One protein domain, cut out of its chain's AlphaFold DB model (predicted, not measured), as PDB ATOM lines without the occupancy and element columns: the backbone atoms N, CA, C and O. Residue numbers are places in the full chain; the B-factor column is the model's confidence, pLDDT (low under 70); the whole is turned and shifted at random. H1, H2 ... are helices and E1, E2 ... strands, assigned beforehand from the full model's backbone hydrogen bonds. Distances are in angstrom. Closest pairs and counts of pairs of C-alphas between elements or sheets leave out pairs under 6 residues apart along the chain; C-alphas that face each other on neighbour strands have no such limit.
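Overview. This is residues 296 to 436, 474 to 497, 510 to 523 and 533 to 558 of the 565 residues of the protein "Hypothetical protein" of Alexandrium monilatum (UniProt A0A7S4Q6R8). Two twisted sheets lie face to face as a sandwich with their strands crossed: E1, E2, E4, E5 and E6 in one, E3, E10 and E9 in the other. Short helices fringe the larger sheet, the hairpin of E7 and E8 lies beyond the smaller one, and the H1 to H2 link and the E4 to E5 turn reach opposite ends of the longest axis. The printed part has 205 residues, under half in named elements, in the order E1 H1 H2 H3 E2 E3 E4 E5 H4 H5 E6 E7 E8 E9 E10. The class is mixed, helices and strands; the whole is compact, with a radius of gyration of the C-alphas of 18.0 A and spans of 59 by 42 by 40 A.

Arrangement. E1, residues 296 to 302, has antiparallel E2, residues 355 to 361, on one side and antiparallel E4, residues 387 to 395, on the other; N 298 and O 355 are 3.0 A apart, N 299 and O 389 2.9 A. On the side of E4 away from E1 are antiparallel E5, residues 401 to 403, in a hairpin with E4, and antiparallel E6, residues 425 to 428; N 394 and O 402 are 2.8 A apart, as are N 388 and O 427. This branched sheet is strongly twisted. H1, residues 304 to 310, and H3, residues 336 to 339, only graze it. H2, residues 322 to 327, is on neither sheet. H5, residues 415 to 421, is close to but not clearly touching H4, residues 406 to 409, with C-alphas 409 and 415 closest at 5.8 A. E10, residues 544 to 551, has antiparallel neighbours E3, residues 373 to 379, and E9, residues 513 to 519; N 376 and O 547 are 2.8 A apart, as are N 516 and O 548. The sandwich's facing parts are 9.4 A centre to centre, with strands at 51 degrees; the closest C-alphas of E6 and E9, Gln 427 and Leu 515, are 7.1 A apart. E7, residues 483 to 487, and E8, residues 490 to 494, form an antiparallel hairpin, with N 485 and O 492 2.8 A apart. Every O i to N i+4 pair is within hydrogen-bond range in H1 and H5; H2 has 0 of 2, but 3 of 3 O i to N i+3 pairs; H3 and H4 are too short for an i+4 pair.

Along the chain. E1 begins at C-alpha 296 (-49.124, -5.982, 13.074) and is 20.2 A long. E4 measures 26.9 A and E10 22.4 A, ending at C-alpha 551 (-47.118, 1.941, 21.672).

Size, cuts and confidence. C-alphas 318 and 398 are farthest apart, 60.4 A. Cuts leave gaps of 13.5 A from C-alpha 436 to 474, 16.5 A from 497 to 510 and 22.5 A from 523 to 533. Links H1 to H2, H3 to E2 and E2 to E3 are long. Mean pLDDT of the printed part is 71.4; 72 residues are under 70, among them 474 to 497 and 510 to 523.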
ATOM      1  N   GLN A 296     -50.477  -5.743  12.571       93.50
ATOM      2  CA  GLN A 296     -49.124  -5.982  13.074       93.50
ATOM      3  C   GLN A 296     -49.124  -7.306  13.849       93.50
ATOM      4  O   GLN A 296     -50.011  -7.547  14.666       93.50
ATOM      5  N   TYR A 297     -48.114  -8.137  13.619       94.69
ATOM      6  CA  TYR A 297     -47.880  -9.432  14.250       94.69
ATOM      7  C   TYR A 297     -46.515  -9.465  14.938       94.69
ATOM      8  O   TYR A 297     -45.590  -8.744  14.555       94.69
ATOM      9  N   ALA A 298     -46.377 -10.382  15.889       92.75
ATOM     10  CA  ALA A 298     -45.099 -10.842  16.410       92.75
ATOM     11  C   ALA A 298     -45.040 -12.374  16.432       92.75
ATOM     12  O   ALA A 298     -46.061 -13.062  16.396       92.75
ATOM     13  N   VAL A 299     -43.825 -12.916  16.488       93.38
ATOM     14  CA  VAL A 299     -43.559 -14.333  16.736       93.38
ATOM     15  C   VAL A 299     -42.271 -14.484  17.546       93.38
ATOM     16  O   VAL A 299     -41.278 -13.798  17.298       93.38
ATOM     17  N   LEU A 300     -42.286 -15.376  18.537       91.94
ATOM     18  CA  LEU A 300     -41.101 -15.712  19.329       91.94
ATOM     19  C   LEU A 300     -40.209 -16.666  18.531       91.94
ATOM     20  O   LEU A 300     -40.698 -17.662  17.985       91.94
ATOM     21  N   ILE A 301     -38.912 -16.363  18.446       93.50
ATOM     22  CA  ILE A 301     -37.973 -17.112  17.606       93.50
ATOM     23  C   ILE A 301     -36.719 -17.575  18.347       93.50
ATOM     24  O   ILE A 301     -36.147 -16.879  19.186       93.50
ATOM     25  N   GLU A 302     -36.251 -18.751  17.948       93.75
ATOM     26  CA  GLU A 302     -34.959 -19.333  18.299       93.75
ATOM     27  C   GLU A 302     -34.006 -19.199  17.104       93.75
ATOM     28  O   GLU A 302     -34.342 -19.629  15.995       93.75
ATOM     29  N   SER A 303     -32.816 -18.615  17.289       93.25
ATOM     30  CA  SER A 303     -31.840 -18.473  16.197       93.25
ATOM     31  C   SER A 303     -30.385 -18.437  16.664       93.25
ATOM     32  O   SER A 303     -29.898 -17.437  17.191       93.25
ATOM     33  N   GLU A 304     -29.632 -19.489  16.328       90.94
ATOM     34  CA  GLU A 304     -28.176 -19.540  16.526       90.94
ATOM     35  C   GLU A 304     -27.443 -18.414  15.762       90.94
ATOM     36  O   GLU A 304     -26.372 -17.969  16.174       90.94
ATOM     37  N   GLN A 305     -28.003 -17.924  14.649       92.50
ATOM     38  CA  GLN A 305     -27.414 -16.802  13.909       92.50
ATOM     39  C   GLN A 305     -27.509 -15.495  14.699       92.50
ATOM     40  O   GLN A 305     -26.521 -14.766  14.762       92.50
ATOM     41  N   LEU A 306     -28.650 -15.224  15.342       90.75
ATOM     42  CA  LEU A 306     -28.805 -14.054  16.208       90.75
ATOM     43  C   LEU A 306     -27.931 -14.164  17.460       90.75
ATOM     44  O   LEU A 306     -27.239 -13.204  17.789       90.75
ATOM     45  N   GLU A 307     -27.861 -15.342  18.097       86.88
ATOM     46  CA  GLU A 307     -26.929 -15.564  19.214       86.88
ATOM     47  C   GLU A 307     -25.474 -15.265  18.819       86.88
ATOM     48  O   GLU A 307     -24.735 -14.663  19.590       86.88
ATOM     49  N   ARG A 308     -25.047 -15.641  17.607       88.00
ATOM     50  CA  ARG A 308     -23.678 -15.394  17.117       88.00
ATOM     51  C   ARG A 308     -23.386 -13.940  16.751       88.00
ATOM     52  O   ARG A 308     -22.212 -13.578  16.698       88.00
ATOM     53  N   LEU A 309     -24.411 -13.144  16.451       88.56
ATOM     54  CA  LEU A 309     -24.281 -11.722  16.119       88.56
ATOM     55  C   LEU A 309     -24.341 -10.837  17.365       88.56
ATOM     56  O   LEU A 309     -23.597  -9.864  17.452       88.56
ATOM     57  N   PHE A 310     -25.208 -11.184  18.318       86.50
ATOM     58  CA  PHE A 310     -25.570 -10.315  19.436       86.50
ATOM     59  C   PHE A 310     -25.244 -10.886  20.820       86.50
ATOM     60  O   PHE A 310     -25.627 -10.273  21.814       86.50
ATOM     61  N   ALA A 311     -24.562 -12.036  20.922       82.50
ATOM     62  CA  ALA A 311     -24.160 -12.594  22.211       82.50
ATOM     63  C   ALA A 311     -22.738 -13.190  22.243       82.50
ATOM     64  O   ALA A 311     -22.307 -13.934  21.362       82.50
ATOM     65  N   CYS A 312     -22.020 -12.923  23.335       78.31
ATOM     66  CA  CYS A 312     -20.668 -13.403  23.611       78.31
ATOM     67  C   CYS A 312     -20.646 -14.346  24.832       78.31
ATOM     68  O   CYS A 312     -20.042 -14.053  25.858       78.31
ATOM     69  N   ARG A 313     -21.313 -15.507  24.725       68.94
ATOM     70  CA  ARG A 313     -21.469 -16.477  25.839       68.94
ATOM     71  C   ARG A 313     -20.429 -17.605  25.890       68.94
ATOM     72  O   ARG A 313     -20.602 -18.564  26.633       68.94
ATOM     73  N   ARG A 314     -19.389 -17.575  25.049       73.19
ATOM     74  CA  ARG A 314     -18.370 -18.643  24.984       73.19
ATOM     75  C   ARG A 314     -16.975 -18.055  25.199       73.19
ATOM     76  O   ARG A 314     -16.611 -17.152  24.445       73.19
ATOM     77  N   PRO A 315     -16.166 -18.583  26.138       75.94
ATOM     78  CA  PRO A 315     -14.828 -18.061  26.385       75.94
ATOM     79  C   PRO A 315     -13.929 -18.279  25.164       75.94
ATOM     80  O   PRO A 315     -13.810 -19.391  24.632       75.94
ATOM     81  N   TYR A 316     -13.244 -17.227  24.723       83.94
ATOM     82  CA  TYR A 316     -12.339 -17.308  23.585       83.94
ATOM     83  C   TYR A 316     -10.953 -17.761  24.050       83.94
ATOM     84  O   TYR A 316     -10.157 -16.980  24.563       83.94
ATOM     85  N   ARG A 317     -10.649 -19.054  23.865       89.81
ATOM     86  CA  ARG A 317      -9.369 -19.675  24.272       89.81
ATOM     87  C   ARG A 317      -9.050 -19.517  25.772       89.81
ATOM     88  O   ARG A 317      -7.889 -19.377  26.142       89.81
ATOM     89  N   GLY A 318     -10.081 -19.556  26.616       85.31
ATOM     90  CA  GLY A 318      -9.961 -19.361  28.066       85.31
ATOM     91  C   GLY A 318      -9.964 -17.896  28.514       85.31
ATOM     92  O   GLY A 318      -9.889 -17.648  29.710       85.31
ATOM     93  N   LEU A 319     -10.084 -16.939  27.587       80.31
ATOM     94  CA  LEU A 319     -10.450 -15.564  27.918       80.31
ATOM     95  C   LEU A 319     -11.964 -15.503  28.113       80.31
ATOM     96  O   LEU A 319     -12.708 -15.818  27.179       80.31
ATOM     97  N   ASP A 320     -12.402 -15.110  29.304       78.56
ATOM     98  CA  ASP A 320     -13.791 -14.729  29.521       78.56
ATOM     99  C   ASP A 320     -14.037 -13.321  28.957       78.56
ATOM    100  O   ASP A 320     -13.188 -12.435  29.064       78.56
ATOM    101  N   LEU A 321     -15.179 -13.157  28.298       78.56
ATOM    102  CA  LEU A 321     -15.657 -11.927  27.662       78.56
ATOM    103  C   LEU A 321     -17.149 -11.689  27.975       78.56
ATOM    104  O   LEU A 321     -17.784 -10.847  27.342       78.56
ATOM    105  N   SER A 322     -17.705 -12.438  28.934       75.25
ATOM    106  CA  SER A 322     -19.109 -12.405  29.361       75.25
ATOM    107  C   SER A 322     -19.597 -11.003  29.742       75.25
ATOM    108  O   SER A 322     -20.712 -10.647  29.376       75.25
ATOM    109  N   ALA A 323     -18.746 -10.170  30.350       73.31
ATOM    110  CA  ALA A 323     -19.046  -8.781  30.722       73.31
ATOM    111  C   ALA A 323     -19.535  -7.891  29.555       73.31
ATOM    112  O   ALA A 323     -20.279  -6.941  29.770       73.31
ATOM    113  N   VAL A 324     -19.197  -8.210  28.295       76.31
ATOM    114  CA  VAL A 324     -19.747  -7.497  27.117       76.31
ATOM    115  C   VAL A 324     -21.278  -7.603  27.043       76.31
ATOM    116  O   VAL A 324     -21.928  -6.738  26.460       76.31
ATOM    117  N   MET A 325     -21.864  -8.639  27.643       77.25
ATOM    118  CA  MET A 325     -23.304  -8.884  27.630       77.25
ATOM    119  C   MET A 325     -24.117  -7.937  28.513       77.25
ATOM    120  O   MET A 325     -25.319  -7.828  28.296       77.25
ATOM    121  N   GLU A 326     -23.490  -7.210  29.442       72.44
ATOM    122  CA  GLU A 326     -24.147  -6.111  30.172       72.44
ATOM    123  C   GLU A 326     -24.632  -4.998  29.226       72.44
ATOM    124  O   GLU A 326     -25.530  -4.233  29.561       72.44
ATOM    125  N   LEU A 327     -24.054  -4.927  28.022       76.12
ATOM    126  CA  LEU A 327     -24.417  -3.988  26.962       76.12
ATOM    127  C   LEU A 327     -25.342  -4.607  25.898       76.12
ATOM    128  O   LEU A 327     -25.497  -4.024  24.821       76.12
ATOM    129  N   GLN A 328     -25.922  -5.793  26.133       76.12
ATOM    130  CA  GLN A 328     -26.859  -6.388  25.181       76.12
ATOM    131  C   GLN A 328     -28.164  -5.583  25.147       76.12
ATOM    132  O   GLN A 328     -28.873  -5.475  26.144       76.12
ATOM    133  N   ASP A 329     -28.506  -5.057  23.972       76.44
ATOM    134  CA  ASP A 329     -29.737  -4.299  23.771       76.44
ATOM    135  C   ASP A 329     -30.948  -5.235  23.617       76.44
ATOM    136  O   ASP A 329     -31.221  -5.763  22.536       76.44
ATOM    137  N   THR A 330     -31.661  -5.450  24.722       76.69
ATOM    138  CA  THR A 330     -32.928  -6.196  24.797       76.69
ATOM    139  C   THR A 330     -34.163  -5.287  24.780       76.69
ATOM    140  O   THR A 330     -35.286  -5.765  24.944       76.69
ATOM    141  N   VAL A 331     -33.987  -3.974  24.580       68.62
ATOM    142  CA  VAL A 331     -35.058  -2.961  24.663       68.62
ATOM    143  C   VAL A 331     -35.398  -2.395  23.285       68.62
ATOM    144  O   VAL A 331     -36.568  -2.195  22.966       68.62
ATOM    145  N   SER A 332     -34.404  -2.147  22.435       74.62
ATOM    146  CA  SER A 332     -34.649  -1.607  21.100       74.62
ATOM    147  C   SER A 332     -35.313  -2.629  20.186       74.62
ATOM    148  O   SER A 332     -34.848  -3.759  20.023       74.62
ATOM    149  N   ASN A 333     -36.325  -2.176  19.450       79.06
ATOM    150  CA  ASN A 333     -36.763  -2.868  18.250       79.06
ATOM    151  C   ASN A 333     -35.780  -2.578  17.099       79.06
ATOM    152  O   ASN A 333     -35.807  -1.514  16.472       79.06
ATOM    153  N   LEU A 334     -34.867  -3.514  16.844       83.62
ATOM    154  CA  LEU A 334     -33.839  -3.397  15.816       83.62
ATOM    155  C   LEU A 334     -34.449  -3.662  14.438       83.62
ATOM    156  O   LEU A 334     -34.892  -4.766  14.134       83.62
ATOM    157  N   TRP A 335     -34.410  -2.673  13.548       85.31
ATOM    158  CA  TRP A 335     -34.778  -2.906  12.150       85.31
ATOM    159  C   TRP A 335     -33.692  -3.740  11.474       85.31
ATOM    160  O   TRP A 335     -32.552  -3.287  11.343       85.31
ATOM    161  N   THR A 336     -34.042  -4.932  10.992       87.75
ATOM    162  CA  THR A 336     -33.100  -5.910  10.419       87.75
ATOM    163  C   THR A 336     -32.178  -5.311   9.351       87.75
ATOM    164  O   THR A 336     -30.966  -5.537   9.373       87.75
ATOM    165  N   LYS A 337     -32.718  -4.438   8.487       82.81
ATOM    166  CA  LYS A 337     -31.969  -3.696   7.456       82.81
ATOM    167  C   LYS A 337     -30.852  -2.794   8.011       82.81
ATOM    168  O   LYS A 337     -29.813  -2.669   7.370       82.81
ATOM    169  N   ARG A 338     -31.014  -2.212   9.209       80.56
ATOM    170  CA  ARG A 338     -29.993  -1.365   9.866       80.56
ATOM    171  C   ARG A 338     -28.834  -2.175  10.452       80.56
ATOM    172  O   ARG A 338     -27.719  -1.672  10.507       80.56
ATOM    173  N   VAL A 339     -29.085  -3.425  10.846       81.56
ATOM    174  CA  VAL A 339     -28.072  -4.350  11.395       81.56
ATOM    175  C   VAL A 339     -27.502  -5.315  10.342       81.56
ATOM    176  O   VAL A 339     -26.796  -6.261  10.680       81.56
ATOM    177  N   GLY A 340     -27.783  -5.083   9.053       84.94
ATOM    178  CA  GLY A 340     -27.259  -5.893   7.946       84.94
ATOM    179  C   GLY A 340     -27.872  -7.294   7.830       84.94
ATOM    180  O   GLY A 340     -27.311  -8.150   7.146       84.94
ATOM    181  N   ILE A 341     -29.011  -7.541   8.481       88.31
ATOM    182  CA  ILE A 341     -29.728  -8.817   8.434       88.31
ATOM    183  C   ILE A 341     -30.792  -8.744   7.339       88.31
ATOM    184  O   ILE A 341     -31.681  -7.895   7.384       88.31
ATOM    185  N   LYS A 342     -30.745  -9.678   6.384       88.75
ATOM    186  CA  LYS A 342     -31.854  -9.921   5.456       88.75
ATOM    187  C   LYS A 342     -32.821 -10.949   6.067       88.75
ATOM    188  O   LYS A 342     -32.416 -12.102   6.227       88.75
ATOM    189  N   PRO A 343     -34.080 -10.585   6.379       84.56
ATOM    190  CA  PRO A 343     -35.023 -11.472   7.062       84.56
ATOM    191  C   PRO A 343     -35.253 -12.829   6.386       84.56
ATOM    192  O   PRO A 343     -35.219 -13.849   7.068       84.56
ATOM    193  N   SER A 344     -35.400 -12.884   5.056       86.94
ATOM    194  CA  SER A 344     -35.606 -14.161   4.342       86.94
ATOM    195  C   SER A 344     -34.395 -15.112   4.395       86.94
ATOM    196  O   SER A 344     -34.540 -16.322   4.176       86.94
ATOM    197  N   ASP A 345     -33.199 -14.583   4.675       88.38
ATOM    198  CA  ASP A 345     -31.955 -15.362   4.764       88.38
ATOM    199  C   ASP A 345     -31.643 -15.802   6.205       88.38
ATOM    200  O   ASP A 345     -30.827 -16.708   6.400       88.38
ATOM    201  N   LEU A 346     -32.322 -15.213   7.198       89.75
ATOM    202  CA  LEU A 346     -32.195 -15.577   8.604       89.75
ATOM    203  C   LEU A 346     -32.671 -17.021   8.825       89.75
ATOM    204  O   LEU A 346     -33.753 -17.427   8.396       89.75
ATOM    205  N   VAL A 347     -31.860 -17.808   9.525       92.06
ATOM    206  CA  VAL A 347     -32.187 -19.177   9.931       92.06
ATOM    207  C   VAL A 347     -32.695 -19.145  11.366       92.06
ATOM    208  O   VAL A 347     -31.939 -18.858  12.295       92.06
ATOM    209  N   TYR A 348     -33.981 -19.439  11.537       93.81
ATOM    210  CA  TYR A 348     -34.650 -19.424  12.832       93.81
ATOM    211  C   TYR A 348     -35.804 -20.438  12.897       93.81
ATOM    212  O   TYR A 348     -36.408 -20.798  11.876       93.81
ATOM    213  N   ARG A 349     -36.119 -20.891  14.112       94.94
ATOM    214  CA  ARG A 349     -37.309 -21.684  14.440       94.94
ATOM    215  C   ARG A 349     -38.322 -20.774  15.130       94.94
ATOM    216  O   ARG A 349     -37.966 -20.044  16.043       94.94
ATOM    217  N   GLU A 350     -39.571 -20.810  14.677       95.25
ATOM    218  CA  GLU A 350     -40.685 -20.148  15.365       95.25
ATOM    219  C   GLU A 350     -41.133 -21.052  16.513       95.25
ATOM    220  O   GLU A 350     -41.369 -22.246  16.303       95.25
ATOM    221  N   LEU A 351     -41.199 -20.486  17.716       93.38
ATOM    222  CA  LEU A 351     -41.565 -21.191  18.945       93.38
ATOM    223  C   LEU A 351     -43.081 -21.215  19.172       93.38
ATOM    224  O   LEU A 351     -43.548 -21.880  20.078       93.38
ATOM    225  N   GLY A 352     -43.866 -20.555  18.326       92.50
ATOM    226  CA  GLY A 352     -45.326 -20.565  18.356       92.50
ATOM    227  C   GLY A 352     -45.880 -20.171  16.991       92.50
ATOM    228  O   GLY A 352     -45.114 -19.965  16.048       92.50
ATOM    229  N   GLU A 353     -47.200 -20.066  16.878       93.56
ATOM    230  CA  GLU A 353     -47.807 -19.389  15.728       93.56
ATOM    231  C   GLU A 353     -47.673 -17.862  15.901       93.56
ATOM    232  O   GLU A 353     -47.695 -17.380  17.038       93.56
ATOM    233  N   PRO A 354     -47.539 -17.075  14.817       94.69
ATOM    234  CA  PRO A 354     -47.549 -15.621  14.921       94.69
ATOM    235  C   PRO A 354     -48.864 -15.096  15.505       94.69
ATOM    236  O   PRO A 354     -49.949 -15.499  15.082       94.69
ATOM    237  N   PHE A 355     -48.766 -14.156  16.440       91.31
ATOM    238  CA  PHE A 355     -49.899 -13.588  17.168       91.31
ATOM    239  C   PHE A 355     -50.097 -12.110  16.798       91.31
ATOM    240  O   PHE A 355     -49.109 -11.394  16.596       91.31
ATOM    241  N   PRO A 356     -51.350 -11.636  16.658       92.31
ATOM    242  CA  PRO A 356     -51.621 -10.246  16.322       92.31
ATOM    243  C   PRO A 356     -51.305  -9.348  17.521       92.31
ATOM    244  O   PRO A 356     -51.799  -9.565  18.625       92.31
ATOM    245  N   LEU A 357     -50.501  -8.315  17.280       86.25
ATOM    246  CA  LEU A 357     -50.272  -7.222  18.219       86.25
ATOM    247  C   LEU A 357     -51.316  -6.121  18.058       86.25
ATOM    248  O   LEU A 357     -51.718  -5.517  19.037       86.25
ATOM    249  N   MET A 358     -51.737  -5.800  16.836       87.31
ATOM    250  CA  MET A 358     -52.648  -4.677  16.603       87.31
ATOM    251  C   MET A 358     -53.351  -4.821  15.263       87.31
ATOM    252  O   MET A 358     -52.686  -5.031  14.252       87.31
ATOM    253  N   GLU A 359     -54.668  -4.631  15.251       93.12
ATOM    254  CA  GLU A 359     -55.498  -4.592  14.045       93.12
ATOM    255  C   GLU A 359     -56.043  -3.176  13.824       93.12
ATOM    256  O   GLU A 359     -56.509  -2.514  14.754       93.12
ATOM    257  N   VAL A 360     -55.984  -2.700  12.583       94.56
ATOM    258  CA  VAL A 360     -56.424  -1.364  12.175       94.56
ATOM    259  C   VAL A 360     -57.296  -1.484  10.932       94.56
ATOM    260  O   VAL A 360     -56.858  -1.992   9.904       94.56
ATOM    261  N   ASP A 361     -58.517  -0.959  10.997       96.69
ATOM    262  CA  ASP A 361     -59.319  -0.674   9.813       96.69
ATOM    263  C   ASP A 361     -59.060   0.786   9.426       96.69
ATOM    264  O   ASP A 361     -59.503   1.704  10.114       96.69
ATOM    265  N   PHE A 362     -58.311   1.030   8.347       96.56
ATOM    266  CA  PHE A 362     -57.921   2.388   7.950       96.56
ATOM    267  C   PHE A 362     -59.120   3.239   7.493       96.56
ATOM    268  O   PHE A 362     -59.022   4.468   7.453       96.56
ATOM    269  N   SER A 363     -60.265   2.605   7.210       94.12
ATOM    270  CA  SER A 363     -61.531   3.280   6.916       94.12
ATOM    271  C   SER A 363     -62.298   3.668   8.191       94.12
ATOM    272  O   SER A 363     -63.044   4.649   8.175       94.12
ATOM    273  N   ALA A 364     -62.092   2.971   9.318       95.12
ATOM    274  CA  ALA A 364     -62.876   3.144  10.549       95.12
ATOM    275  C   ALA A 364     -62.066   3.555  11.799       95.12
ATOM    276  O   ALA A 364     -62.411   4.555  12.433       95.12
ATOM    277  N   THR A 365     -60.980   2.863  12.142       93.50
ATOM    278  CA  THR A 365     -60.227   3.025  13.400       93.50
ATOM    279  C   THR A 365     -59.670   4.451  13.573       93.50
ATOM    280  O   THR A 365     -58.936   4.919  12.700       93.50
ATOM    281  N   PRO A 366     -59.989   5.176  14.665       89.75
ATOM    282  CA  PRO A 366     -59.302   6.415  15.032       89.75
ATOM    283  C   PRO A 366     -57.993   6.108  15.775       89.75
ATOM    284  O   PRO A 366     -57.882   5.091  16.459       89.75
ATOM    285  N   PHE A 367     -57.014   7.010  15.714       84.62
ATOM    286  CA  PHE A 367     -55.721   6.860  16.387       84.62
ATOM    287  C   PHE A 367     -55.857   6.708  17.911       84.62
ATOM    288  O   PHE A 367     -55.103   5.968  18.532       84.62
ATOM    289  N   SER A 368     -56.864   7.343  18.521       83.38
ATOM    290  CA  SER A 368     -57.160   7.218  19.957       83.38
ATOM    291  C   SER A 368     -57.713   5.852  20.387       83.38
ATOM    292  O   SER A 368     -57.819   5.609  21.586       83.38
ATOM    293  N   ALA A 369     -58.079   4.976  19.444       85.75
ATOM    294  CA  ALA A 369     -58.467   3.597  19.734       85.75
ATOM    295  C   ALA A 369     -57.274   2.626  19.733       85.75
ATOM    296  O   ALA A 369     -57.450   1.464  20.098       85.75
ATOM    297  N   LEU A 370     -56.076   3.075  19.335       79.94
ATOM    298  CA  LEU A 370     -54.877   2.252  19.452       79.94
ATOM    299  C   LEU A 370     -54.484   2.138  20.939       79.94
ATOM    300  O   LEU A 370     -54.430   3.155  21.637       79.94
ATOM    301  N   PRO A 371     -54.221   0.926  21.448       70.44
ATOM    302  CA  PRO A 371     -53.860   0.725  22.844       70.44
ATOM    303  C   PRO A 371     -52.463   1.288  23.124       70.44
ATOM    304  O   PRO A 371     -51.551   1.114  22.328       70.44
ATOM    305  N   ALA A 372     -52.265   1.929  24.280       69.12
ATOM    306  CA  ALA A 372     -50.935   2.390  24.700       69.12
ATOM    307  C   ALA A 372     -50.042   1.236  25.194       69.12
ATOM    308  O   ALA A 372     -48.817   1.299  25.086       69.12
ATOM    309  N   VAL A 373     -50.662   0.186  25.742       69.19
ATOM    310  CA  VAL A 373     -50.019  -1.038  26.235       69.19
ATOM    311  C   VAL A 373     -50.935  -2.217  25.912       69.19
ATOM    312  O   VAL A 373     -52.153  -2.103  26.058       69.19
ATOM    313  N   LEU A 374     -50.356  -3.340  25.502       68.31
ATOM    314  CA  LEU A 374     -51.033  -4.619  25.332       68.31
ATOM    315  C   LEU A 374     -50.262  -5.724  26.028       68.31
ATOM    316  O   LEU A 374     -49.046  -5.811  25.897       68.31
ATOM    317  N   GLU A 375     -50.992  -6.605  26.695       71.94
ATOM    318  CA  GLU A 375     -50.473  -7.845  27.254       71.94
ATOM    319  C   GLU A 375     -51.028  -9.012  26.438       71.94
ATOM    320  O   GLU A 375     -52.238  -9.133  26.249       71.94
ATOM    321  N   THR A 376     -50.153  -9.868  25.921       71.31
ATOM    322  CA  THR A 376     -50.528 -11.053  25.147       71.31
ATOM    323  C   THR A 376     -49.814 -12.261  25.719       71.31
ATOM    324  O   THR A 376     -48.588 -12.296  25.765       71.31
ATOM    325  N   ARG A 377     -50.578 -13.261  26.161       76.06
ATOM    326  CA  ARG A 377     -50.025 -14.564  26.534       76.06
ATOM    327  C   ARG A 377     -50.018 -15.456  25.310       76.06
ATOM    328  O   ARG A 377     -51.026 -15.533  24.608       76.06
ATOM    329  N   VAL A 378     -48.879 -16.079  25.041       79.25
ATOM    330  CA  VAL A 378     -48.680 -16.909  23.855       79.25
ATOM    331  C   VAL A 378     -48.207 -18.299  24.281       79.25
ATOM    332  O   VAL A 378     -47.217 -18.386  25.012       79.25
ATOM    333  N   PRO A 379     -48.895 -19.379  23.866       82.94
ATOM    334  CA  PRO A 379     -48.417 -20.733  24.099       82.94
ATOM    335  C   PRO A 379     -47.209 -21.008  23.201       82.94
ATOM    336  O   PRO A 379     -47.215 -20.653  22.014       82.94
ATOM    337  N   VAL A 380     -46.177 -21.642  23.755       83.88
ATOM    338  CA  VAL A 380     -44.923 -21.925  23.043       83.88
ATOM    339  C   VAL A 380     -44.589 -23.416  22.965       83.88
ATOM    340  O   VAL A 380     -45.176 -24.261  23.631       83.88
ATOM    341  N   LYS A 381     -43.656 -23.730  22.069       90.75
ATOM    342  CA  LYS A 381     -43.028 -25.032  21.843       90.75
ATOM    343  C   LYS A 381     -41.628 -25.000  22.446       90.75
ATOM    344  O   LYS A 381     -40.950 -23.974  22.346       90.75
ATOM    345  N   ALA A 382     -41.162 -26.134  22.955       89.25
ATOM    346  CA  ALA A 382     -39.908 -26.239  23.685       89.25
ATOM    347  C   ALA A 382     -38.702 -25.711  22.883       89.25
ATOM    348  O   ALA A 382     -38.465 -26.112  21.732       89.25
ATOM    349  N   GLY A 383     -37.916 -24.812  23.476       87.94
ATOM    350  CA  GLY A 383     -36.801 -24.142  22.803       87.94
ATOM    351  C   GLY A 383     -36.337 -22.862  23.483       87.94
ATOM    352  O   GLY A 383     -36.801 -22.511  24.561       87.94
ATOM    353  N   ARG A 384     -35.418 -22.148  22.832       86.19
ATOM    354  CA  ARG A 384     -34.791 -20.940  23.378       86.19
ATOM    355  C   ARG A 384     -35.344 -19.655  22.780       86.19
ATOM    356  O   ARG A 384     -35.100 -19.374  21.601       86.19
ATOM    357  N   VAL A 385     -35.990 -18.816  23.589       86.56
ATOM    358  CA  VAL A 385     -36.526 -17.517  23.143       86.56
ATOM    359  C   VAL A 385     -35.378 -16.528  22.923       86.56
ATOM    360  O   VAL A 385     -34.956 -15.819  23.827       86.56
ATOM    361  N   THR A 386     -34.838 -16.495  21.702       88.62
ATOM    362  CA  THR A 386     -33.686 -15.650  21.337       88.62
ATOM    363  C   THR A 386     -34.103 -14.208  21.052       88.62
ATOM    364  O   THR A 386     -33.382 -13.268  21.384       88.62
ATOM    365  N   ALA A 387     -35.244 -14.039  20.385       89.94
ATOM    366  CA  ALA A 387     -35.767 -12.743  19.979       89.94
ATOM    367  C   ALA A 387     -37.281 -12.806  19.730       89.94
ATOM    368  O   ALA A 387     -37.837 -13.876  19.464       89.94
ATOM    369  N   VAL A 388     -37.923 -11.640  19.730       90.62
ATOM    370  CA  VAL A 388     -39.214 -11.422  19.077       90.62
ATOM    371  C   VAL A 388     -38.947 -10.904  17.667       90.62
ATOM    372  O   VAL A 388     -38.233  -9.916  17.493       90.62
ATOM    373  N   LEU A 389     -39.510 -11.569  16.662       93.38
ATOM    374  CA  LEU A 389     -39.534 -11.108  15.275       93.38
ATOM    375  C   LEU A 389     -40.919 -10.531  14.988       93.38
ATOM    376  O   LEU A 389     -41.918 -11.221  15.194       93.38
ATOM    377  N   ASP A 390     -40.984  -9.304  14.483       92.62
ATOM    378  CA  ASP A 390     -42.245  -8.667  14.111       92.62
ATOM    379  C   ASP A 390     -42.368  -8.414  12.603       92.62
ATOM    380  O   ASP A 390     -41.400  -8.311  11.839       92.62
ATOM    381  N   PHE A 391     -43.616  -8.401  12.157       94.81
ATOM    382  CA  PHE A 391     -44.001  -8.163  10.775       94.81
ATOM    383  C   PHE A 391     -45.452  -7.700  10.727       94.81
ATOM    384  O   PHE A 391     -46.184  -7.804  11.703       94.81
ATOM    385  N   TRP A 392     -45.910  -7.256   9.569       95.94
ATOM    386  CA  TRP A 392     -47.295  -6.871   9.356       95.94
ATOM    387  C   TRP A 392     -47.871  -7.477   8.078       95.94
ATOM    388  O   TRP A 392     -47.166  -8.009   7.213       95.94
ATOM    389  N   THR A 393     -49.191  -7.411   7.968       96.88
ATOM    390  CA  THR A 393     -49.928  -7.632   6.725       96.88
ATOM    391  C   THR A 393     -50.948  -6.527   6.555       96.88
ATOM    392  O   THR A 393     -51.573  -6.144   7.538       96.88
ATOM    393  N   CYS A 394     -51.176  -6.055   5.338       96.81
ATOM    394  CA  CYS A 394     -52.323  -5.212   5.029       96.81
ATOM    395  C   CYS A 394     -53.116  -5.798   3.864       96.81
ATOM    396  O   CYS A 394     -52.602  -6.594   3.081       96.81
ATOM    397  N   GLU A 395     -54.393  -5.455   3.786       96.69
ATOM    398  CA  GLU A 395     -55.306  -5.976   2.777       96.69
ATOM    399  C   GLU A 395     -56.112  -4.860   2.120       96.69
ATOM    400  O   GLU A 395     -56.326  -3.786   2.691       96.69
ATOM    401  N   ASP A 396     -56.549  -5.110   0.890       94.62
ATOM    402  CA  ASP A 396     -57.528  -4.267   0.215       94.62
ATOM    403  C   ASP A 396     -58.967  -4.727   0.491       94.62
ATOM    404  O   ASP A 396     -59.218  -5.755   1.120       94.62
ATOM    405  N   ALA A 397     -59.942  -3.974  -0.017       90.81
ATOM    406  CA  ALA A 397     -61.365  -4.273   0.153       90.81
ATOM    407  C   ALA A 397     -61.831  -5.582  -0.533       90.81
ATOM    408  O   ALA A 397     -63.022  -5.897  -0.514       90.81
ATOM    409  N   GLN A 398     -60.930  -6.329  -1.179       92.12
ATOM    410  CA  GLN A 398     -61.182  -7.632  -1.794       92.12
ATOM    411  C   GLN A 398     -60.452  -8.769  -1.057       92.12
ATOM    412  O   GLN A 398     -60.527  -9.913  -1.507       92.12
ATOM    413  N   GLY A 399     -59.758  -8.479   0.051       92.81
ATOM    414  CA  GLY A 399     -58.994  -9.461   0.822       92.81
ATOM    415  C   GLY A 399     -57.723  -9.944   0.118       92.81
ATOM    416  O   GLY A 399     -57.193 -11.001   0.463       92.81
ATOM    417  N   ARG A 400     -57.217  -9.216  -0.893       94.38
ATOM    418  CA  ARG A 400     -55.849  -9.455  -1.377       94.38
ATOM    419  C   ARG A 400     -54.897  -8.905  -0.330       94.38
ATOM    420  O   ARG A 400     -55.122  -7.806   0.163       94.38
ATOM    421  N   GLN A 401     -53.849  -9.656  -0.008       94.00
ATOM    422  CA  GLN A 401     -52.938  -9.335   1.085       94.00
ATOM    423  C   GLN A 401     -51.560  -8.913   0.566       94.00
ATOM    424  O   GLN A 401     -50.938  -9.627  -0.218       94.00
ATOM    425  N   LEU A 402     -51.065  -7.793   1.082       94.88
ATOM    426  CA  LEU A 402     -49.657  -7.423   1.116       94.88
ATOM    427  C   LEU A 402     -49.087  -7.822   2.487       94.88
ATOM    428  O   LEU A 402     -49.755  -7.706   3.511       94.88
ATOM    429  N   SER A 403     -47.851  -8.310   2.534       94.56
ATOM    430  CA  SER A 403     -47.240  -8.827   3.768       94.56
ATOM    431  C   SER A 403     -45.774  -8.414   3.873       94.56
ATOM    432  O   SER A 403     -45.108  -8.317   2.835       94.56
ATOM    433  N   THR A 404     -45.269  -8.272   5.108       94.69
ATOM    434  CA  THR A 404     -43.836  -8.213   5.462       94.69
ATOM    435  C   THR A 404     -43.308  -9.461   6.198       94.69
ATOM    436  O   THR A 404     -42.102  -9.570   6.390       94.69
ATOM    437  N   ASN A 405     -44.114 -10.502   6.466       93.75
ATOM    438  CA  ASN A 405     -43.647 -11.801   7.013       93.75
ATOM    439  C   ASN A 405     -42.528 -12.461   6.156       93.75
ATOM    440  O   ASN A 405     -42.791 -12.767   4.993       93.75
ATOM    441  N   PRO A 406     -41.320 -12.749   6.669       88.75
ATOM    442  CA  PRO A 406     -40.237 -13.316   5.856       88.75
ATOM    443  C   PRO A 406     -40.454 -14.774   5.405       88.75
ATOM    444  O   PRO A 406     -39.901 -15.188   4.382       88.75
ATOM    445  N   ARG A 407     -41.292 -15.571   6.089       82.81
ATOM    446  CA  ARG A 407     -41.572 -16.963   5.679       82.81
ATOM    447  C   ARG A 407     -42.359 -17.059   4.379       82.81
ATOM    448  O   ARG A 407     -42.088 -17.959   3.586       82.81
ATOM    449  N   SER A 408     -43.289 -16.138   4.123       68.44
ATOM    450  CA  SER A 408     -44.168 -16.194   2.943       68.44
ATOM    451  C   SER A 408     -43.474 -15.848   1.618       68.44
ATOM    452  O   SER A 408     -44.129 -15.813   0.581       68.44
ATOM    453  N   ARG A 409     -42.154 -15.595   1.630       66.38
ATOM    454  CA  ARG A 409     -41.431 -14.957   0.515       66.38
ATOM    455  C   ARG A 409     -40.098 -15.555   0.106       66.38
ATOM    456  O   ARG A 409     -39.506 -15.096  -0.868       66.38
ATOM    457  N   ARG A 410     -39.599 -16.556   0.826       60.50
ATOM    458  CA  ARG A 410     -38.185 -16.975   0.782       60.50
ATOM    459  C   ARG A 410     -37.630 -17.363  -0.603       60.50
ATOM    460  O   ARG A 410     -36.414 -17.438  -0.768       60.50
ATOM    461  N   CYS A 411     -38.496 -17.608  -1.586       66.69
ATOM    462  CA  CYS A 411     -38.144 -18.008  -2.951       66.69
ATOM    463  C   CYS A 411     -38.496 -16.966  -4.032       66.69
ATOM    464  O   CYS A 411     -38.242 -17.217  -5.210       66.69
ATOM    465  N   GLU A 412     -39.085 -15.827  -3.667       80.25
ATOM    466  CA  GLU A 412     -39.653 -14.868  -4.617       80.25
ATOM    467  C   GLU A 412     -38.632 -13.798  -5.063       80.25
ATOM    468  O   GLU A 412     -37.996 -13.172  -4.211       80.25
ATOM    469  N   PRO A 413     -38.467 -13.512  -6.374       80.94
ATOM    470  CA  PRO A 413     -37.456 -12.559  -6.851       80.94
ATOM    471  C   PRO A 413     -37.620 -11.129  -6.313       80.94
ATOM    472  O   PRO A 413     -36.630 -10.435  -6.082       80.94
ATOM    473  N   TRP A 414     -38.862 -10.694  -6.101       82.44
ATOM    474  CA  TRP A 414     -39.212  -9.367  -5.582       82.44
ATOM    475  C   TRP A 414     -39.025  -9.251  -4.060       82.44
ATOM    476  O   TRP A 414     -38.858  -8.144  -3.544       82.44
ATOM    477  N   ALA A 415     -38.965 -10.372  -3.332       84.94
ATOM    478  CA  ALA A 415     -38.823 -10.381  -1.876       84.94
ATOM    479  C   ALA A 415     -37.528  -9.723  -1.394       84.94
ATOM    480  O   ALA A 415     -37.519  -9.077  -0.351       84.94
ATOM    481  N   TYR A 416     -36.444  -9.833  -2.168       88.69
ATOM    482  CA  TYR A 416     -35.179  -9.170  -1.845       88.69
ATOM    483  C   TYR A 416     -35.338  -7.646  -1.756       88.69
ATOM    484  O   TYR A 416     -34.735  -7.011  -0.896       88.69
ATOM    485  N   ALA A 417     -36.169  -7.060  -2.622       90.62
ATOM    486  CA  ALA A 417     -36.458  -5.635  -2.587       90.62
ATOM    487  C   ALA A 417     -37.315  -5.284  -1.357       90.62
ATOM    488  O   ALA A 417     -36.998  -4.340  -0.638       90.62
ATOM    489  N   ARG A 418     -38.328  -6.100  -1.037       91.00
ATOM    490  CA  ARG A 418     -39.167  -5.897   0.153       91.00
ATOM    491  C   ARG A 418     -38.395  -5.966   1.474       91.00
ATOM    492  O   ARG A 418     -38.593  -5.124   2.350       91.00
ATOM    493  N   ASP A 419     -37.507  -6.950   1.593       89.62
ATOM    494  CA  ASP A 419     -36.656  -7.184   2.766       89.62
ATOM    495  C   ASP A 419     -35.701  -6.011   3.052       89.62
ATOM    496  O   ASP A 419     -35.291  -5.821   4.197       89.62
ATOM    497  N   LEU A 420     -35.346  -5.224   2.027       88.25
ATOM    498  CA  LEU A 420     -34.539  -4.008   2.168       88.25
ATOM    499  C   LEU A 420     -35.392  -2.746   2.359       88.25
ATOM    500  O   LEU A 420     -35.004  -1.878   3.135       88.25
ATOM    501  N   ALA A 421     -36.546  -2.650   1.692       88.56
ATOM    502  CA  ALA A 421     -37.458  -1.513   1.801       88.56
ATOM    503  C   ALA A 421     -38.073  -1.407   3.206       88.56
ATOM    504  O   ALA A 421     -37.743  -0.494   3.966       88.56
ATOM    505  N   TRP A 422     -38.918  -2.371   3.586       91.12
ATOM    506  CA  TRP A 422     -39.489  -2.448   4.932       91.12
ATOM    507  C   TRP A 422     -38.590  -3.285   5.841       91.12
ATOM    508  O   TRP A 422     -38.141  -2.783   6.872       91.12
ATOM    509  N   GLY A 423     -38.256  -4.509   5.428       91.56
ATOM    510  CA  GLY A 423     -37.621  -5.493   6.305       91.56
ATOM    511  C   GLY A 423     -38.553  -5.924   7.441       91.56
ATOM    512  O   GLY A 423     -39.768  -5.983   7.260       91.56
ATOM    513  N   ASN A 424     -37.975  -6.220   8.606       92.94
ATOM    514  CA  ASN A 424     -38.695  -6.633   9.810       92.94
ATOM    515  C   ASN A 424     -38.117  -5.943  11.049       92.94
ATOM    516  O   ASN A 424     -36.946  -5.546  11.053       92.94
ATOM    517  N   GLY A 425     -38.935  -5.802  12.090       90.50
ATOM    518  CA  GLY A 425     -38.450  -5.467  13.419       90.50
ATOM    519  C   GLY A 425     -38.002  -6.724  14.163       90.50
ATOM    520  O   GLY A 425     -38.493  -7.832  13.921       90.50
ATOM    521  N   LEU A 426     -36.991  -6.567  15.010       89.50
ATOM    522  CA  LEU A 426     -36.361  -7.646  15.756       89.50
ATOM    523  C   LEU A 426     -35.941  -7.124  17.127       89.50
ATOM    524  O   LEU A 426     -35.061  -6.272  17.214       89.50
ATOM    525  N   GLN A 427     -36.512  -7.659  18.199       87.94
ATOM    526  CA  GLN A 427     -36.100  -7.323  19.559       87.94
ATOM    527  C   GLN A 427     -35.459  -8.537  20.222       87.94
ATOM    528  O   GLN A 427     -36.046  -9.617  20.246       87.94
ATOM    529  N   LEU A 428     -34.240  -8.377  20.737       83.44
ATOM    530  CA  LEU A 428     -33.551  -9.442  21.464       83.44
ATOM    531  C   LEU A 428     -34.216  -9.665  22.822       83.44
ATOM    532  O   LEU A 428     -34.684  -8.718  23.449       83.44
ATOM    533  N   VAL A 429     -34.229 -10.913  23.279       77.31
ATOM    534  CA  VAL A 429     -34.798 -11.287  24.576       77.31
ATOM    535  C   VAL A 429     -33.683 -11.793  25.485       77.31
ATOM    536  O   VAL A 429     -32.825 -12.570  25.060       77.31
ATOM    537  N   GLY A 430     -33.706 -11.349  26.739       64.38
ATOM    538  CA  GLY A 430     -32.805 -11.802  27.789       64.38
ATOM    539  C   GLY A 430     -33.446 -11.651  29.166       64.38
ATOM    540  O   GLY A 430     -34.196 -10.702  29.393       64.38
ATOM    541  N   GLU A 431     -33.159 -12.587  30.066       51.94
ATOM    542  CA  GLU A 431     -33.402 -12.465  31.507       51.94
ATOM    543  C   GLU A 431     -32.637 -11.251  32.078       51.94
ATOM    544  O   GLU A 431     -31.609 -10.851  31.530       51.94
ATOM    545  N   GLU A 432     -33.118 -10.632  33.160       44.94
ATOM    546  CA  GLU A 432     -32.368  -9.546  33.813       44.94
ATOM    547  C   GLU A 432     -31.259 -10.111  34.722       44.94
ATOM    548  O   GLU A 432     -31.513 -11.065  35.465       44.94
ATOM    549  N   PRO A 433     -30.053  -9.509  34.749       38.69
ATOM    550  CA  PRO A 433     -29.078  -9.795  35.791       38.69
ATOM    551  C   PRO A 433     -29.635  -9.443  37.173       38.69
ATOM    552  O   PRO A 433     -30.237  -8.376  37.338       38.69
ATOM    553  N   PRO A 434     -29.386 -10.271  38.207       33.44
ATOM    554  CA  PRO A 434     -29.655  -9.860  39.571       33.44
ATOM    555  C   PRO A 434     -28.804  -8.621  39.900       33.44
ATOM    556  O   PRO A 434     -27.671  -8.496  39.421       33.44
ATOM    557  N   PRO A 435     -29.320  -7.691  40.724       35.66
ATOM    558  CA  PRO A 435     -28.606  -6.462  41.046       35.66
ATOM    559  C   PRO A 435     -27.248  -6.772  41.702       35.66
ATOM    560  O   PRO A 435     -27.166  -7.700  42.515       35.66
ATOM    561  N   PRO A 436     -26.191  -5.993  41.402       34.72
ATOM    562  CA  PRO A 436     -24.858  -6.245  41.934       34.72
ATOM    563  C   PRO A 436     -24.873  -6.244  43.465       34.72
ATOM    564  O   PRO A 436     -25.443  -5.348  44.099       34.72
ATOM    565  N   CYS A 474     -38.475  -3.848  42.540       21.56
ATOM    566  CA  CYS A 474     -38.164  -3.941  41.108       21.56
ATOM    567  C   CYS A 474     -37.373  -2.676  40.721       21.56
ATOM    568  O   CYS A 474     -37.771  -1.578  41.125       21.56
ATOM    569  N   ALA A 475     -36.251  -2.799  40.004       21.31
ATOM    570  CA  ALA A 475     -35.318  -1.689  39.768       21.31
ATOM    571  C   ALA A 475     -34.850  -1.601  38.301       21.31
ATOM    572  O   ALA A 475     -33.803  -2.121  37.941       21.31
ATOM    573  N   CYS A 476     -35.611  -0.890  37.466       23.38
ATOM    574  CA  CYS A 476     -35.293  -0.651  36.051       23.38
ATOM    575  C   CYS A 476     -34.271   0.500  35.864       23.38
ATOM    576  O   CYS A 476     -34.442   1.523  36.529       23.38
ATOM    577  N   VAL A 477     -33.288   0.393  34.939       22.19
ATOM    578  CA  VAL A 477     -32.455   1.496  34.351       22.19
ATOM    579  C   VAL A 477     -31.520   0.973  33.220       22.19
ATOM    580  O   VAL A 477     -30.953  -0.091  33.406       22.19
ATOM    581  N   TYR A 478     -31.200   1.654  32.094       26.42
ATOM    582  CA  TYR A 478     -31.942   2.618  31.233       26.42
ATOM    583  C   TYR A 478     -31.138   3.068  29.974       26.42
ATOM    584  O   TYR A 478     -30.028   3.545  30.179       26.42
ATOM    585  N   TYR A 479     -31.696   3.100  28.736       21.31
ATOM    586  CA  TYR A 479     -31.260   4.040  27.652       21.31
ATOM    587  C   TYR A 479     -32.276   4.267  26.483       21.31
ATOM    588  O   TYR A 479     -32.047   3.840  25.361       21.31
ATOM    589  N   GLY A 480     -33.347   5.049  26.726       23.62
ATOM    590  CA  GLY A 480     -34.181   5.733  25.701       23.62
ATOM    591  C   GLY A 480     -35.152   4.875  24.851       23.62
ATOM    592  O   GLY A 480     -34.727   3.949  24.185       23.62
ATOM    593  N   ASN A 481     -36.460   5.142  24.746       28.19
ATOM    594  CA  ASN A 481     -37.325   6.106  25.436       28.19
ATOM    595  C   ASN A 481     -38.270   5.346  26.378       28.19
ATOM    596  O   ASN A 481     -39.283   4.807  25.948       28.19
ATOM    597  N   GLY A 482     -37.982   5.381  27.677       36.03
ATOM    598  CA  GLY A 482     -38.831   4.789  28.711       36.03
ATOM    599  C   GLY A 482     -38.758   3.260  28.853       36.03
ATOM    600  O   GLY A 482     -38.161   2.572  28.035       36.03
ATOM    601  N   GLY A 483     -39.353   2.733  29.922       33.22
ATOM    602  CA  GLY A 483     -39.381   1.304  30.248       33.22
ATOM    603  C   GLY A 483     -40.465   0.982  31.277       33.22
ATOM    604  O   GLY A 483     -41.005   1.886  31.919       33.22
ATOM    605  N   PHE A 484     -40.813  -0.295  31.427       36.59
ATOM    606  CA  PHE A 484     -41.931  -0.713  32.276       36.59
ATOM    607  C   PHE A 484     -41.490  -1.170  33.661       36.59
ATOM    608  O   PHE A 484     -40.582  -1.980  33.800       36.59
ATOM    609  N   VAL A 485     -42.199  -0.689  34.680       33.53
ATOM    610  CA  VAL A 485     -42.085  -1.151  36.062       33.53
ATOM    611  C   VAL A 485     -43.353  -1.927  36.404       33.53
ATOM    612  O   VAL A 485     -44.458  -1.386  36.313       33.53
ATOM    613  N   ARG A 486     -43.213  -3.191  36.815       32.56
ATOM    614  CA  ARG A 486     -44.337  -3.982  37.325       32.56
ATOM    615  C   ARG A 486     -44.514  -3.746  38.828       32.56
ATOM    616  O   ARG A 486     -43.608  -4.006  39.617       32.56
ATOM    617  N   TYR A 487     -45.698  -3.276  39.207       30.44
ATOM    618  CA  TYR A 487     -46.158  -3.063  40.575       30.44
ATOM    619  C   TYR A 487     -47.266  -4.082  40.886       30.44
ATOM    620  O   TYR A 487     -48.447  -3.829  40.648       30.44
ATOM    621  N   GLY A 488     -46.881  -5.262  41.381       35.47
ATOM    622  CA  GLY A 488     -47.814  -6.371  41.617       35.47
ATOM    623  C   GLY A 488     -48.460  -6.855  40.315       35.47
ATOM    624  O   GLY A 488     -47.761  -7.261  39.386       35.47
ATOM    625  N   ASP A 489     -49.787  -6.770  40.229       30.88
ATOM    626  CA  ASP A 489     -50.564  -7.149  39.039       30.88
ATOM    627  C   ASP A 489     -50.679  -6.035  37.984       30.88
ATOM    628  O   ASP A 489     -51.344  -6.222  36.969       30.88
ATOM    629  N   GLN A 490     -50.051  -4.871  38.194       27.72
ATOM    630  CA  GLN A 490     -50.085  -3.757  37.242       27.72
ATOM    631  C   GLN A 490     -48.721  -3.478  36.616       27.72
ATOM    632  O   GLN A 490     -47.704  -3.414  37.303       27.72
ATOM    633  N   VAL A 491     -48.708  -3.234  35.309       33.81
ATOM    634  CA  VAL A 491     -47.516  -2.878  34.533       33.81
ATOM    635  C   VAL A 491     -47.598  -1.395  34.151       33.81
ATOM    636  O   VAL A 491     -48.510  -0.978  33.441       33.81
ATOM    637  N   GLN A 492     -46.674  -0.570  34.656       33.09
ATOM    638  CA  GLN A 492     -46.666   0.884  34.441       33.09
ATOM    639  C   GLN A 492     -45.480   1.324  33.584       33.09
ATOM    640  O   GLN A 492     -44.330   1.016  33.891       33.09
ATOM    641  N   PHE A 493     -45.751   2.111  32.543       36.88
ATOM    642  CA  PHE A 493     -44.706   2.757  31.758       36.88
ATOM    643  C   PHE A 493     -44.100   3.935  32.525       36.88
ATOM    644  O   PHE A 493     -44.820   4.799  33.029       36.88
ATOM    645  N   ARG A 494     -42.771   4.008  32.574       35.38
ATOM    646  CA  ARG A 494     -42.026   5.124  33.158       35.38
ATOM    647  C   ARG A 494     -41.126   5.707  32.077       35.38
ATOM    648  O   ARG A 494     -40.421   4.965  31.414       35.38
ATOM    649  N   GLU A 495     -41.125   7.023  31.905       33.94
ATOM    650  CA  GLU A 495     -40.181   7.749  31.042       33.94
ATOM    651  C   GLU A 495     -39.021   8.246  31.923       33.94
ATOM    652  O   GLU A 495     -39.277   8.825  32.984       33.94
ATOM    653  N   HIS A 496     -37.752   8.025  31.559       33.50
ATOM    654  CA  HIS A 496     -36.611   8.656  32.245       33.50
ATOM    655  C   HIS A 496     -35.778   9.488  31.282       33.50
ATOM    656  O   HIS A 496     -35.296   9.004  30.263       33.50
ATOM    657  N   SER A 497     -35.562  10.738  31.698       30.06
ATOM    658  CA  SER A 497     -34.689  11.742  31.090       30.06
ATOM    659  C   SER A 497     -34.892  11.991  29.592       30.06
ATOM    660  O   SER A 497     -34.330  11.301  28.745       30.06
ATOM    661  N   ALA A 510     -40.432   8.264  15.694       28.25
ATOM    662  CA  ALA A 510     -40.581   7.013  16.423       28.25
ATOM    663  C   ALA A 510     -41.907   7.030  17.188       28.25
ATOM    664  O   ALA A 510     -41.963   7.499  18.324       28.25
ATOM    665  N   SER A 511     -42.944   6.407  16.628       34.12
ATOM    666  CA  SER A 511     -43.862   5.650  17.482       34.12
ATOM    667  C   SER A 511     -43.165   4.356  17.905       34.12
ATOM    668  O   SER A 511     -43.384   3.275  17.360       34.12
ATOM    669  N   GLY A 512     -42.224   4.508  18.844       40.22
ATOM    670  CA  GLY A 512     -41.432   3.411  19.379       40.22
ATOM    671  C   GLY A 512     -42.338   2.343  19.982       40.22
ATOM    672  O   GLY A 512     -43.229   2.653  20.777       40.22
ATOM    673  N   CYS A 513     -42.102   1.091  19.599       48.56
ATOM    674  CA  CYS A 513     -42.757  -0.057  20.205       48.56
ATOM    675  C   CYS A 513     -41.708  -0.943  20.874       48.56
ATOM    676  O   CYS A 513     -40.701  -1.283  20.259       48.56
ATOM    677  N   THR A 514     -41.932  -1.265  22.147       50.81
ATOM    678  CA  THR A 514     -41.064  -2.129  22.954       50.81
ATOM    679  C   THR A 514     -41.866  -3.348  23.385       50.81
ATOM    680  O   THR A 514     -42.997  -3.203  23.854       50.81
ATOM    681  N   LEU A 515     -41.287  -4.532  23.206       53.69
ATOM    682  CA  LEU A 515     -41.847  -5.837  23.540       53.69
ATOM    683  C   LEU A 515     -41.086  -6.409  24.741       53.69
ATOM    684  O   LEU A 515     -39.966  -6.888  24.596       53.69
ATOM    685  N   PHE A 516     -41.679  -6.380  25.929       54.44
ATOM    686  CA  PHE A 516     -41.126  -7.087  27.088       54.44
ATOM    687  C   PHE A 516     -41.634  -8.519  27.080       54.44
ATOM    688  O   PHE A 516     -42.813  -8.749  26.823       54.44
ATOM    689  N   VAL A 517     -40.761  -9.482  27.363       49.84
ATOM    690  CA  VAL A 517     -41.105 -10.903  27.317       49.84
ATOM    691  C   VAL A 517     -40.747 -11.539  28.655       49.84
ATOM    692  O   VAL A 517     -39.593 -11.478  29.069       49.84
ATOM    693  N   ALA A 518     -41.729 -12.133  29.330       50.31
ATOM    694  CA  ALA A 518     -41.566 -12.742  30.646       50.31
ATOM    695  C   ALA A 518     -42.142 -14.165  30.692       50.31
ATOM    696  O   ALA A 518     -43.202 -14.445  30.124       50.31
ATOM    697  N   LYS A 519     -41.447 -15.053  31.409       45.75
ATOM    698  CA  LYS A 519     -41.867 -16.434  31.669       45.75
ATOM    699  C   LYS A 519     -43.001 -16.467  32.706       45.75
ATOM    700  O   LYS A 519     -42.939 -15.752  33.708       45.75
ATOM    701  N   GLY A 520     -44.038 -17.270  32.468       38.62
ATOM    702  CA  GLY A 520     -45.191 -17.407  33.364       38.62
ATOM    703  C   GLY A 520     -44.886 -18.235  34.616       38.62
ATOM    704  O   GLY A 520     -45.245 -19.403  34.675       38.62
ATOM    705  N   GLY A 521     -44.225 -17.643  35.615       32.78
ATOM    706  CA  GLY A 521     -43.902 -18.318  36.879       32.78
ATOM    707  C   GLY A 521     -45.003 -18.234  37.946       32.78
ATOM    708  O   GLY A 521     -45.525 -17.150  38.223       32.78
ATOM    709  N   ASP A 522     -45.282 -19.359  38.611       30.22
ATOM    710  CA  ASP A 522     -46.188 -19.480  39.767       30.22
ATOM    711  C   ASP A 522     -45.608 -18.837  41.049       30.22
ATOM    712  O   ASP A 522     -45.285 -19.522  42.014       30.22
ATOM    713  N   GLY A 523     -45.464 -17.509  41.081       32.28
ATOM    714  CA  GLY A 523     -45.316 -16.702  42.308       32.28
ATOM    715  C   GLY A 523     -44.069 -16.898  43.196       32.28
ATOM    716  O   GLY A 523     -43.873 -16.103  44.115       32.28
ATOM    717  N   VAL A 533     -25.729 -13.083  33.445       34.84
ATOM    718  CA  VAL A 533     -25.706 -12.350  32.165       34.84
ATOM    719  C   VAL A 533     -27.085 -12.411  31.478       34.84
ATOM    720  O   VAL A 533     -27.659 -13.500  31.479       34.84
ATOM    721  N   PRO A 534     -27.571 -11.345  30.796       43.19
ATOM    722  CA  PRO A 534     -28.792 -11.427  30.000       43.19
ATOM    723  C   PRO A 534     -28.814 -12.629  29.049       43.19
ATOM    724  O   PRO A 534     -28.035 -12.738  28.089       43.19
ATOM    725  N   ALA A 535     -29.703 -13.568  29.357       48.03
ATOM    726  CA  ALA A 535     -29.782 -14.866  28.711       48.03
ATOM    727  C   ALA A 535     -31.173 -15.069  28.095       48.03
ATOM    728  O   ALA A 535     -32.172 -14.915  28.789       48.03
ATOM    729  N   PRO A 536     -31.270 -15.433  26.805       58.28
ATOM    730  CA  PRO A 536     -32.436 -16.086  26.238       58.28
ATOM    731  C   PRO A 536     -32.875 -17.215  27.156       58.28
ATOM    732  O   PRO A 536     -32.103 -18.151  27.388       58.28
ATOM    733  N   PHE A 537     -34.094 -17.117  27.666       67.75
ATOM    734  CA  PHE A 537     -34.648 -18.150  28.518       67.75
ATOM    735  C   PHE A 537     -35.129 -19.329  27.670       67.75
ATOM    736  O   PHE A 537     -35.610 -19.177  26.539       67.75
ATOM    737  N   ASP A 538     -34.977 -20.521  28.236       77.06
ATOM    738  CA  ASP A 538     -35.491 -21.754  27.659       77.06
ATOM    739  C   ASP A 538     -36.943 -21.955  28.146       77.06
ATOM    740  O   ASP A 538     -37.258 -21.750  29.326       77.06
ATOM    741  N   VAL A 539     -37.837 -22.303  27.221       75.88
ATOM    742  CA  VAL A 539     -39.265 -22.589  27.446       75.88
ATOM    743  C   VAL A 539     -39.570 -24.049  27.143       75.88
ATOM    744  O   VAL A 539     -38.886 -24.662  26.318       75.88
ATOM    745  N   GLU A 540     -40.608 -24.585  27.779       81.19
ATOM    746  CA  GLU A 540     -41.110 -25.945  27.538       81.19
ATOM    747  C   GLU A 540     -42.335 -25.954  26.599       81.19
ATOM    748  O   GLU A 540     -42.871 -24.905  26.234       81.19
ATOM    749  N   ASP A 541     -42.767 -27.142  26.162       82.12
ATOM    750  CA  ASP A 541     -43.988 -27.295  25.356       82.12
ATOM    751  C   ASP A 541     -45.244 -26.907  26.167       82.12
ATOM    752  O   ASP A 541     -45.395 -27.292  27.327       82.12
ATOM    753  N   ASP A 542     -46.156 -26.171  25.522       80.12
ATOM    754  CA  ASP A 542     -47.421 -25.643  26.061       80.12
ATOM    755  C   ASP A 542     -47.279 -24.625  27.220       80.12
ATOM    756  O   ASP A 542     -48.271 -24.258  27.856       80.12
ATOM    757  N   GLU A 543     -46.075 -24.100  27.469       76.38
ATOM    758  CA  GLU A 543     -45.847 -23.003  28.420       76.38
ATOM    759  C   GLU A 543     -46.449 -21.669  27.915       76.38
ATOM    760  O   GLU A 543     -46.442 -21.391  26.716       76.38
ATOM    761  N   GLU A 544     -46.962 -20.813  28.814       72.31
ATOM    762  CA  GLU A 544     -47.402 -19.452  28.462       72.31
ATOM    763  C   GLU A 544     -46.274 -18.429  28.658       72.31
ATOM    764  O   GLU A 544     -45.799 -18.192  29.772       72.31
ATOM    765  N   VAL A 545     -45.909 -17.737  27.578       68.31
ATOM    766  CA  VAL A 545     -45.017 -16.573  27.622       68.31
ATOM    767  C   VAL A 545     -45.849 -15.294  27.574       68.31
ATOM    768  O   VAL A 545     -46.688 -15.126  26.687       68.31
ATOM    769  N   LEU A 546     -45.616 -14.370  28.506       70.88
ATOM    770  CA  LEU A 546     -46.251 -13.053  28.514       70.88
ATOM    771  C   LEU A 546     -45.423 -12.070  27.680       70.88
ATOM    772  O   LEU A 546     -44.289 -11.757  28.036       70.88
ATOM    773  N   VAL A 547     -46.018 -11.547  26.610       67.62
ATOM    774  CA  VAL A 547     -45.468 -10.475  25.775       67.62
ATOM    775  C   VAL A 547     -46.223  -9.180  26.073       67.62
ATOM    776  O   VAL A 547     -47.430  -9.096  25.851       67.62
ATOM    777  N   VAL A 548     -45.521  -8.161  26.566       64.19
ATOM    778  CA  VAL A 548     -46.066  -6.822  26.820       64.19
ATOM    779  C   VAL A 548     -45.574  -5.868  25.738       64.19
ATOM    780  O   VAL A 548     -44.390  -5.547  25.689       64.19
ATOM    781  N   THR A 549     -46.477  -5.405  24.879       66.81
ATOM    782  CA  THR A 549     -46.185  -4.429  23.819       66.81
ATOM    783  C   THR A 549     -46.582  -3.035  24.273       66.81
ATOM    784  O   THR A 549     -47.710  -2.833  24.712       66.81
ATOM    785  N   SER A 550     -45.707  -2.052  24.107       65.38
ATOM    786  CA  SER A 550     -46.047  -0.637  24.282       65.38
ATOM    787  C   SER A 550     -46.130   0.096  22.959       65.38
ATOM    788  O   SER A 550     -45.289  -0.141  22.103       65.38
ATOM    789  N   PHE A 551     -47.026   1.071  22.840       64.81
ATOM    790  CA  PHE A 551     -47.118   1.941  21.672       64.81
ATOM    791  C   PHE A 551     -46.883   3.388  22.108       64.81
ATOM    792  O   PHE A 551     -47.746   4.014  22.729       64.81
ATOM    793  N   GLN A 552     -45.707   3.942  21.803       52.84
ATOM    794  CA  GLN A 552     -45.437   5.347  22.095       52.84
ATOM    795  C   GLN A 552     -46.155   6.257  21.102       52.84
ATOM    796  O   GLN A 552     -45.747   6.415  19.954       52.84
ATOM    797  N   ALA A 553     -47.204   6.926  21.567       40.56
ATOM    798  CA  ALA A 553     -47.822   8.022  20.840       40.56
ATOM    799  C   ALA A 553     -47.013   9.325  21.020       40.56
ATOM    800  O   ALA A 553     -47.462  10.244  21.709       40.56
ATOM    801  N   GLU A 554     -45.836   9.445  20.384       38.53
ATOM    802  CA  GLU A 554     -45.174  10.753  20.221       38.53
ATOM    803  C   GLU A 554     -46.022  11.648  19.296       38.53
ATOM    804  O   GLU A 554     -45.797  11.759  18.089       38.53
ATOM    805  N   GLN A 555     -47.010  12.348  19.864       32.16
ATOM    806  CA  GLN A 555     -47.612  13.493  19.189       32.16
ATOM    807  C   GLN A 555     -46.589  14.633  19.118       32.16
ATOM    808  O   GLN A 555     -46.572  15.530  19.965       32.16
ATOM    809  N   ARG A 556     -45.790  14.684  18.044       31.73
ATOM    810  CA  ARG A 556     -45.025  15.887  17.654       31.73
ATOM    811  C   ARG A 556     -45.935  16.994  17.094       31.73
ATOM    812  O   ARG A 556     -45.655  17.612  16.074       31.73
ATOM    813  N   GLY A 557     -47.026  17.278  17.803       27.58
ATOM    814  CA  GLY A 557     -48.066  18.248  17.464       27.58
ATOM    815  C   GLY A 557     -47.967  19.568  18.235       27.58
ATOM    816  O   GLY A 557     -48.997  20.086  18.653       27.58
ATOM    817  N   ALA A 558     -46.761  20.114  18.464       25.89
ATOM    818  CA  ALA A 558     -46.608  21.445  19.087       25.89
ATOM    819  C   ALA A 558     -45.248  22.150  18.881       25.89
ATOM    820  O   ALA A 558     -45.201  23.379  18.811       25.89
TER     821      ALA A 558